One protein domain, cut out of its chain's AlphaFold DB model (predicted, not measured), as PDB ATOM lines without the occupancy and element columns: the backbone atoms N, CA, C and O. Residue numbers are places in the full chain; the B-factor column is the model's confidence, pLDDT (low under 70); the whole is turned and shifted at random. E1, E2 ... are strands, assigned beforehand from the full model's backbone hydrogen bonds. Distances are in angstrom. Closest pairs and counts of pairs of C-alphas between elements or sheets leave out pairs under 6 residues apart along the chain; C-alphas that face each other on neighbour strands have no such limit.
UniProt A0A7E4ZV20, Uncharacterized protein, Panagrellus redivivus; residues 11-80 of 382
ATOM      1  N   THR A  11     294.028 307.055 197.141       62.66
ATOM      2  CA  THR A  11     294.853 306.176 196.305       62.66
ATOM      3  C   THR A  11     294.894 304.794 196.949       62.66
ATOM      4  O   THR A  11     295.550 304.587 197.966       62.66
ATOM      5  N   VAL A  12     294.184 303.832 196.360       66.50
ATOM      6  CA  VAL A  12     294.203 302.440 196.819       66.50
ATOM      7  C   VAL A  12     295.534 301.813 196.407       66.50
ATOM      8  O   VAL A  12     295.769 301.561 195.225       66.50
ATOM      9  N   ARG A  13     296.420 301.574 197.375       69.06
ATOM     10  CA  ARG A  13     297.647 300.790 197.185       69.06
ATOM     11  C   ARG A  13     297.501 299.468 197.918       69.06
ATOM     12  O   ARG A  13     297.103 299.451 199.078       69.06
ATOM     13  N   GLN A  14     297.828 298.370 197.244       65.12
ATOM     14  CA  GLN A  14     297.958 297.082 197.911       65.12
ATOM     15  C   GLN A  14     299.176 297.165 198.834       65.12
ATOM     16  O   GLN A  14     300.273 297.495 198.390       65.12
ATOM     17  N   VAL A  15     298.948 296.977 200.129       69.50
ATOM     18  CA  VAL A  15     299.976 297.142 201.154       69.50
ATOM     19  C   VAL A  15     300.736 295.826 201.294       69.50
ATOM     20  O   VAL A  15     300.125 294.792 201.563       69.50
ATOM     21  N   ASP A  16     302.055 295.865 201.110       76.81
ATOM     22  CA  ASP A  16     302.911 294.698 201.320       76.81
ATOM     23  C   ASP A  16     302.877 294.250 202.794       76.81
ATOM     24  O   ASP A  16     302.829 295.097 203.694       76.81
ATOM     25  N   PRO A  17     302.969 292.937 203.081       68.25
ATOM     26  CA  PRO A  17     302.811 292.364 204.426       68.25
ATOM     27  C   PRO A  17     303.871 292.778 205.475       68.25
ATOM     28  O   PRO A  17     303.863 292.257 206.586       68.25
ATOM     29  N   GLY A  18     304.763 293.725 205.170       77.88
ATOM     30  CA  GLY A  18     305.728 294.314 206.109       77.88
ATOM     31  C   GLY A  18     305.543 295.815 206.363       77.88
ATOM     32  O   GLY A  18     306.331 296.416 207.093       77.88
ATOM     33  N   TYR A  19     304.538 296.453 205.759       81.38
ATOM     34  CA  TYR A  19     304.374 297.901 205.852       81.38
ATOM     35  C   TYR A  19     303.669 298.299 207.156       81.38
ATOM     36  O   TYR A  19     302.509 297.963 207.399       81.38
ATOM     37  N   ARG A  20     304.368 299.048 208.013       82.94
ATOM     38  CA  ARG A  20     303.826 299.533 209.288       82.94
ATOM     39  C   ARG A  20     303.096 300.857 209.070       82.94
ATOM     40  O   ARG A  20     303.735 301.880 208.839       82.94
ATOM     41  N   PHE A  21     301.773 300.856 209.199       88.94
ATOM     42  CA  PHE A  21     300.956 302.072 209.183       88.94
ATOM     43  C   PHE A  21     300.133 302.199 210.471       88.94
ATOM     44  O   PHE A  21     299.839 301.209 211.147       88.94
ATOM     45  N   LYS A  22     299.761 303.429 210.846       90.94
ATOM     46  CA  LYS A  22     298.930 303.670 212.033       90.94
ATOM     47  C   LYS A  22     297.469 303.416 211.670       90.94
ATOM     48  O   LYS A  22     296.890 304.202 210.923       90.94
ATOM     49  N   LYS A  23     296.882 302.331 212.186       90.94
ATOM     50  CA  LYS A  23     295.458 302.010 211.997       90.94
ATOM     51  C   LYS A  23     294.587 303.122 212.596       90.94
ATOM     52  O   LYS A  23     294.773 303.500 213.750       90.94
ATOM     53  N   ILE A  24     293.651 303.628 211.800       92.69
ATOM     54  CA  ILE A  24     292.671 304.658 212.182       92.69
ATOM     55  C   ILE A  24     291.270 304.049 212.250       92.69
ATOM     56  O   ILE A  24     290.479 304.427 213.108       92.69
ATOM     57  N   GLY A  25     290.975 303.073 211.391       90.75
ATOM     58  CA  GLY A  25     289.688 302.391 211.373       90.75
ATOM     59  C   GLY A  25     289.742 301.080 210.601       90.75
ATOM     60  O   GLY A  25     290.735 300.754 209.947       90.75
ATOM     61  N   SER A  26     288.669 300.306 210.691       90.31
ATOM     62  CA  SER A  26     288.459 299.123 209.864       90.31
ATOM     63  C   SER A  26     286.993 298.992 209.505       90.31
ATOM     64  O   SER A  26     286.134 299.244 210.344       90.31
ATOM     65  N   GLU A  27     286.742 298.576 208.277       89.44
ATOM     66  CA  GLU A  27     285.430 298.313 207.711       89.44
ATOM     67  C   GLU A  27     285.466 296.925 207.080       89.44
ATOM     68  O   GLU A  27     286.435 296.562 206.412       89.44
ATOM     69  N   GLU A  28     284.429 296.139 207.316       85.62
ATOM     70  CA  GLU A  28     284.262 294.837 206.689       85.62
ATOM     71  C   GLU A  28     283.129 294.933 205.676       85.62
ATOM     72  O   GLU A  28     282.057 295.465 205.965       85.62
ATOM     73  N   VAL A  29     283.395 294.445 204.469       86.62
ATOM     74  CA  VAL A  29     282.457 294.447 203.356       86.62
ATOM     75  C   VAL A  29     282.229 293.002 202.947       86.62
ATOM     76  O   VAL A  29     283.137 292.325 202.460       86.62
ATOM     77  N   HIS A  30     280.999 292.532 203.121       85.88
ATOM     78  CA  HIS A  30     280.571 291.243 202.596       85.88
ATOM     79  C   HIS A  30     280.094 291.430 201.163       85.88
ATOM     80  O   HIS A  30     279.165 292.199 200.909       85.88
ATOM     81  N   THR A  31     280.728 290.727 200.228       81.50
ATOM     82  CA  THR A  31     280.316 290.746 198.826       81.50
ATOM     83  C   THR A  31     279.796 289.374 198.432       81.50
ATOM     84  O   THR A  31     280.425 288.346 198.686       81.50
ATOM     85  N   VAL A  32     278.616 289.365 197.816       86.62
ATOM     86  CA  VAL A  32     277.988 288.160 197.276       86.62
ATOM     87  C   VAL A  32     277.884 288.338 195.769       86.62
ATOM     88  O   VAL A  32     277.142 289.194 195.293       86.62
ATOM     89  N   GLU A  33     278.628 287.531 195.023       86.00
ATOM     90  CA  GLU A  33     278.543 287.458 193.569       86.00
ATOM     91  C   GLU A  33     277.694 286.250 193.173       86.00
ATOM     92  O   GLU A  33     277.955 285.121 193.593       86.00
ATOM     93  N   SER A  34     276.666 286.474 192.360       92.31
ATOM     94  CA  SER A  34     275.830 285.415 191.801       92.31
ATOM     95  C   SER A  34     276.067 285.292 190.298       92.31
ATOM     96  O   SER A  34     276.055 286.274 189.558       92.31
ATOM     97  N   PHE A  35     276.274 284.062 189.838       90.56
ATOM     98  CA  PHE A  35     276.466 283.725 188.434       90.56
ATOM     99  C   PHE A  35     275.377 282.745 188.003       90.56
ATOM    100  O   PHE A  35     275.243 281.658 188.571       90.56
ATOM    101  N   GLU A  36     274.620 283.117 186.973       92.81
ATOM    102  CA  GLU A  36     273.689 282.226 186.281       92.81
ATOM    103  C   GLU A  36     274.341 281.733 184.987       92.81
ATOM    104  O   GLU A  36     274.769 282.522 184.142       92.81
ATOM    105  N   ARG A  37     274.403 280.413 184.813       92.00
ATOM    106  CA  ARG A  37     274.868 279.770 183.586       92.00
ATOM    107  C   ARG A  37     273.727 278.988 182.954       92.00
ATOM    108  O   ARG A  37     273.180 278.061 183.546       92.00
ATOM    109  N   LYS A  38     273.397 279.326 181.707       94.88
ATOM    110  CA  LYS A  38     272.465 278.543 180.894       94.88
ATOM    111  C   LYS A  38     273.236 277.436 180.177       94.88
ATOM    112  O   LYS A  38     274.069 277.712 179.319       94.88
ATOM    113  N   VAL A  39     272.964 276.187 180.538       92.25
ATOM    114  CA  VAL A  39     273.522 275.002 179.886       92.25
ATOM    115  C   VAL A  39     272.541 274.558 178.811       92.25
ATOM    116  O   VAL A  39     271.411 274.164 179.103       92.25
ATOM    117  N   HIS A  40     272.956 274.666 177.550       87.75
ATOM    118  CA  HIS A  40     272.152 274.178 176.438       87.75
ATOM    119  C   HIS A  40     272.004 272.659 176.539       87.75
ATOM    120  O   HIS A  40     272.976 271.939 176.762       87.75
ATOM    121  N   GLY A  41     270.765 272.200 176.408       85.69
ATOM    122  CA  GLY A  41     270.440 270.787 176.408       85.69
ATOM    123  C   GLY A  41     271.011 270.079 175.179       85.69
ATOM    124  O   GLY A  41     271.112 270.665 174.102       85.69
ATOM    125  N   THR A  42     271.389 268.816 175.336       90.81
ATOM    126  CA  THR A  42     271.565 267.885 174.212       90.81
ATOM    127  C   THR A  42     270.199 267.506 173.614       90.81
ATOM    128  O   THR A  42     269.181 267.729 174.265       90.81
ATOM    129  N   PRO A  43     270.125 266.867 172.430       91.75
ATOM    130  CA  PRO A  43     268.857 266.381 171.867       91.75
ATOM    131  C   PRO A  43     268.054 265.443 172.787       91.75
ATOM    132  O   PRO A  43     266.872 265.224 172.551       91.75
ATOM    133  N   TYR A  44     268.691 264.897 173.826       91.75
ATOM    134  CA  TYR A  44     268.089 263.984 174.798       91.75
ATOM    135  C   TYR A  44     267.924 264.600 176.197       91.75
ATOM    136  O   TYR A  44     267.550 263.901 177.134       91.75
ATOM    137  N   SER A  45     268.242 265.885 176.382       90.12
ATOM    138  CA  SER A  45     268.179 266.542 177.688       90.12
ATOM    139  C   SER A  45     267.691 267.974 177.554       90.12
ATOM    140  O   SER A  45     268.241 268.725 176.754       90.12
ATOM    141  N   ASP A  46     266.768 268.396 178.404       92.19
ATOM    142  CA  ASP A  46     266.303 269.779 178.384       92.19
ATOM    143  C   ASP A  46     267.405 270.773 178.792       92.19
ATOM    144  O   ASP A  46     268.296 270.432 179.583       92.19
ATOM    145  N   PRO A  47     267.371 272.018 178.278       93.06
ATOM    146  CA  PRO A  47     268.246 273.086 178.738       93.06
ATOM    147  C   PRO A  47     268.133 273.280 180.249       93.06
ATOM    148  O   PRO A  47     267.040 273.464 180.787       93.06
ATOM    149  N   LYS A  48     269.275 273.293 180.936       94.06
ATOM    150  CA  LYS A  48     269.343 273.490 182.387       94.06
ATOM    151  C   LYS A  48     269.864 274.882 182.708       94.06
ATOM    152  O   LYS A  48     270.699 275.433 181.993       94.06
ATOM    153  N   ARG A  49     269.368 275.458 183.799       93.62
ATOM    154  CA  ARG A  49     269.942 276.661 184.407       93.62
ATOM    155  C   ARG A  49     270.732 276.226 185.628       93.62
ATOM    156  O   ARG A  49     270.201 275.528 186.485       93.62
ATOM    157  N   GLU A  50     271.991 276.619 185.678       94.00
ATOM    158  CA  GLU A  50     272.858 276.411 186.826       94.00
ATOM    159  C   GLU A  50     273.093 277.760 187.495       94.00
ATOM    160  O   GLU A  50     273.417 278.745 186.831       94.00
ATOM    161  N   PHE A  51     272.930 277.800 188.812       93.00
ATOM    162  CA  PHE A  51     273.209 278.976 189.621       93.00
ATOM    163  C   PHE A  51     274.410 278.661 190.504       93.00
ATOM    164  O   PHE A  51     274.452 277.617 191.153       93.00
ATOM    165  N   SER A  52     275.384 279.560 190.526       92.75
ATOM    166  CA  SER A  52     276.511 279.498 191.454       92.75
ATOM    167  C   SER A  52     276.637 280.827 192.178       92.75
ATOM    168  O   SER A  52     276.409 281.885 191.592       92.75
ATOM    169  N   THR A  53     276.958 280.772 193.462       91.25
ATOM    170  CA  THR A  53     277.154 281.948 194.302       91.25
ATOM    171  C   THR A  53     278.539 281.880 194.921       91.25
ATOM    172  O   THR A  53     278.905 280.880 195.534       91.25
ATOM    173  N   ASN A  54     279.305 282.953 194.761       88.44
ATOM    174  CA  ASN A  54     280.572 283.152 195.443       88.44
ATOM    175  C   ASN A  54     280.351 284.202 196.526       88.44
ATOM    176  O   ASN A  54     279.882 285.305 196.253       88.44
ATOM    177  N   GLN A  55     280.665 283.845 197.764       87.12
ATOM    178  CA  GLN A  55     280.646 284.771 198.886       87.12
ATOM    179  C   GLN A  55     282.087 285.005 199.305       87.12
ATOM    180  O   GLN A  55     282.818 284.041 199.527       87.12
ATOM    181  N   TYR A  56     282.490 286.267 199.392       86.88
ATOM    182  CA  TYR A  56     283.795 286.635 199.919       86.88
ATOM    183  C   TYR A  56     283.669 287.843 200.839       86.88
ATOM    184  O   TYR A  56     282.792 288.700 200.689       86.88
ATOM    185  N   THR A  57     284.567 287.892 201.811       87.44
ATOM    186  CA  THR A  57     284.596 288.946 202.819       87.44
ATOM    187  C   THR A  57     285.869 289.756 202.621       87.44
ATOM    188  O   THR A  57     286.973 289.216 202.657       87.44
ATOM    189  N   GLU A  58     285.724 291.058 202.389       89.56
ATOM    190  CA  GLU A  58     286.848 291.989 202.302       89.56
ATOM    191  C   GLU A  58     286.923 292.817 203.583       89.56
ATOM    192  O   GLU A  58     285.995 293.558 203.909       89.56
ATOM    193  N   ARG A  59     288.055 292.764 204.286       89.12
ATOM    194  CA  ARG A  59     288.330 293.662 205.410       89.12
ATOM    195  C   ARG A  59     289.227 294.799 204.944       89.12
ATOM    196  O   ARG A  59     290.390 294.599 204.603       89.12
ATOM    197  N   ARG A  60     288.685 296.015 204.937       90.81
ATOM    198  CA  ARG A  60     289.399 297.252 204.608       90.81
ATOM    199  C   ARG A  60     289.871 297.903 205.893       90.81
ATOM    200  O   ARG A  60     289.077 298.291 206.743       90.81
ATOM    201  N   THR A  61     291.178 298.029 206.058       89.44
ATOM    202  CA  THR A  61     291.777 298.729 207.196       89.44
ATOM    203  C   THR A  61     292.320 300.068 206.725       89.44
ATOM    204  O   THR A  61     293.175 300.136 205.846       89.44
ATOM    205  N   TYR A  62     291.785 301.142 207.297       91.25
ATOM    206  CA  TYR A  62     292.195 302.507 207.004       91.25
ATOM    207  C   TYR A  62     293.297 302.910 207.972       91.25
ATOM    208  O   TYR A  62     293.192 302.693 209.186       91.25
ATOM    209  N   GLY A  63     294.335 303.552 207.463       92.88
ATOM    210  CA  GLY A  63     295.370 304.126 208.302       92.88
ATOM    211  C   GLY A  63     296.133 305.245 207.627       92.88
ATOM    212  O   GLY A  63     295.808 305.645 206.512       92.88
ATOM    213  N   ARG A  64     297.129 305.773 208.334       93.69
ATOM    214  CA  ARG A  64     298.080 306.739 207.779       93.69
ATOM    215  C   ARG A  64     299.475 306.147 207.732       93.69
ATOM    216  O   ARG A  64     299.899 305.492 208.693       93.69
ATOM    217  N   ASP A  65     300.154 306.364 206.617       91.25
ATOM    218  CA  ASP A  65     301.559 306.010 206.466       91.25
ATOM    219  C   ASP A  65     302.482 307.024 207.173       91.25
ATOM    220  O   ASP A  65     302.025 307.912 207.899       91.25
ATOM    221  N   GLN A  66     303.797 306.869 206.996       91.88
ATOM    222  CA  GLN A  66     304.804 307.753 207.600       91.88
ATOM    223  C   GLN A  66     304.734 309.193 207.066       91.88
ATOM    224  O   GLN A  66     305.137 310.118 207.768       91.88
ATOM    225  N   ASN A  67     304.175 309.385 205.868       92.25
ATOM    226  CA  ASN A  67     303.998 310.689 205.233       92.25
ATOM    227  C   ASN A  67     302.664 311.346 205.633       92.25
ATOM    228  O   ASN A  67     302.396 312.489 205.269       92.25
ATOM    229  N   GLY A  68     301.823 310.641 206.397       91.38
ATOM    230  CA  GLY A  68     300.497 311.100 206.792       91.38
ATOM    231  C   GLY A  68     299.422 310.902 205.719       91.38
ATOM    232  O   GLY A  68     298.295 311.361 205.927       91.38
ATOM    233  N   GLU A  69     299.729 310.210 204.617       90.38
ATOM    234  CA  GLU A  69     298.774 309.879 203.561       90.38
ATOM    235  C   GLU A  69     297.845 308.748 204.005       90.38
ATOM    236  O   GLU A  69     298.245 307.828 204.722       90.38
ATOM    237  N   ILE A  70     296.579 308.818 203.586       87.00
ATOM    238  CA  ILE A  70     295.600 307.774 203.894       87.00
ATOM    239  C   ILE A  70     295.895 306.555 203.024       87.00
ATOM    240  O   ILE A  70     295.818 306.620 201.798       87.00
ATOM    241  N   VAL A  71     296.160 305.431 203.680       90.19
ATOM    242  CA  VAL A  71     296.350 304.123 203.057       90.19
ATOM    243  C   VAL A  71     295.217 303.186 203.452       90.19
ATOM    244  O   VAL A  71     294.695 303.244 204.569       90.19
ATOM    245  N   VAL A  72     294.833 302.319 202.519       90.75
ATOM    246  CA  VAL A  72     293.797 301.303 202.720       90.75
ATOM    247  C   VAL A  72     294.417 299.939 202.464       90.75
ATOM    248  O   VAL A  72     294.763 299.636 201.326       90.75
ATOM    249  N   ALA A  73     294.546 299.113 203.500       89.81
ATOM    250  CA  ALA A  73     294.945 297.722 203.328       89.81
ATOM    251  C   ALA A  73     293.693 296.845 203.224       89.81
ATOM    252  O   ALA A  73     292.855 296.830 204.129       89.81
ATOM    253  N   ILE A  74     293.561 296.159 202.089       89.75
ATOM    254  CA  ILE A  74     292.441 295.270 201.776       89.75
ATOM    255  C   ILE A  74     292.904 293.836 202.016       89.75
ATOM    256  O   ILE A  74     293.753 293.320 201.289       89.75
ATOM    257  N   GLU A  75     292.339 293.202 203.032       88.25
ATOM    258  CA  GLU A  75     292.529 291.791 203.336       88.25
ATOM    259  C   GLU A  75     291.348 291.005 202.763       88.25
ATOM    260  O   GLU A  75     290.190 291.288 203.082       88.25
ATOM    261  N   LYS A  76     291.644 290.047 201.884       89.31
ATOM    262  CA  LYS A  76     290.646 289.123 201.342       89.31
ATOM    263  C   LYS A  76     290.556 287.908 202.248       89.31
ATOM    264  O   LYS A  76     291.597 287.374 202.620       89.31
ATOM    265  N   ASP A  77     289.332 287.498 202.558       85.81
ATOM    266  CA  ASP A  77     289.024 286.343 203.402       85.81
ATOM    267  C   ASP A  77     289.767 286.406 204.748       85.81
ATOM    268  O   ASP A  77     290.630 285.567 205.029       85.81
ATOM    269  N   PRO A  78     289.484 287.434 205.580       85.44
ATOM    270  CA  PRO A  78     290.159 287.602 206.859       85.44
ATOM    271  C   PRO A  78     290.019 286.330 207.698       85.44
ATOM    272  O   PRO A  78     288.921 285.805 207.884       85.44
ATOM    273  N   LYS A  79     291.148 285.836 208.224       85.62
ATOM    274  CA  LYS A  79     291.209 284.565 208.971       85.62
ATOM    275  C   LYS A  79     290.285 284.554 210.193       85.62
ATOM    276  O   LYS A  79     289.792 283.502 210.591       85.62
ATOM    277  N   GLU A  80     290.076 285.725 210.780       82.88
ATOM    278  CA  GLU A  80     289.133 285.944 211.867       82.88
ATOM    279  C   GLU A  80     287.928 286.717 211.322       82.88
ATOM    280  O   GLU A  80     288.070 287.914 211.032       82.88
TER     281      GLU A  80
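Overview. This is residues 11 to 80 of the 382 residues of an uncharacterized protein of Panagrellus redivivus (UniProt A0A7E4ZV20). The domain is a long, narrow, twisted ribbon of two antiparallel strands, E1 and E2, with the much shorter strand E3 added beside E2 at one end, where the sheet is three strands wide. At the other end the E1-E2 hairpin runs out as two strands and closes in the loop of residues 40 to 47, while the first residues, 11 to 21, form a loop at the three-stranded end. The printed part has 70 residues with three named strands, E1, E2 and E3 in chain order, and no named helix; the sheet has the order E1, E2, E3, is all antiparallel, and the class is all strand. The whole is extended, a rod with a radius of gyration of the C-alphas of 20.1 A and spans of 66 by 21 by 18 A.

Arrangement. The sheet is made of E1, residues 22 to 39, E2, residues 48 to 64, and E3, residues 70 to 76. It is a meander, each strand the antiparallel neighbour of the one before, with E2 as the inner strand and E1 and E3 as edge strands. E1 and E2 form a hairpin, with 168 degrees between their directions. The C-alphas of residues 39 and 48 face each other at 5.1 A, and those of 26 and 61 at 4.3 A. N 39 and O 48 are within hydrogen-bond range at 2.8 A, as are N 58 and O 29 at 2.9 A. E1 bends by 64 degrees at residue 25; there N 24 and N 25 are both within range of O 62, at 2.8 A and 3.1 A. E2 and E3 form a second hairpin, with 144 degrees between their directions. The C-alphas of residues 64 and 70 face each other at 4.7 A, and those of 58 and 76 at 4.9 A. N 61 and O 73 are 2.8 A apart, and N 75 and O 59 are 2.9 A apart, both within hydrogen-bond range. The sheet's C-alphas lie up to 6.0 A off its best plane.

Along the chain. E1 has 18 residues and runs 50.0 A from C-alpha 22 at (298.930, 303.670, 212.033) to C-alpha 39 at (273.522, 275.002, 179.886). E2 has 17 residues and measures 50.8 A, from Lys 48 to Arg 64. E3 has 7 residues and measures 19.5 A, ending with C-alpha 76 at (290.646, 289.123, 201.342).

Size, cuts and confidence. The two C-alphas farthest apart, those of Tyr 44 and Asn 67, are 66.3 A apart. The printed part has no cut. The link from E1 to E2 is short, with 8 residues, and the link from E2 to E3 is tight, with 5. The mean pLDDT of the printed part is 87.3; residues 11 to 15 and residue 17 are under 70.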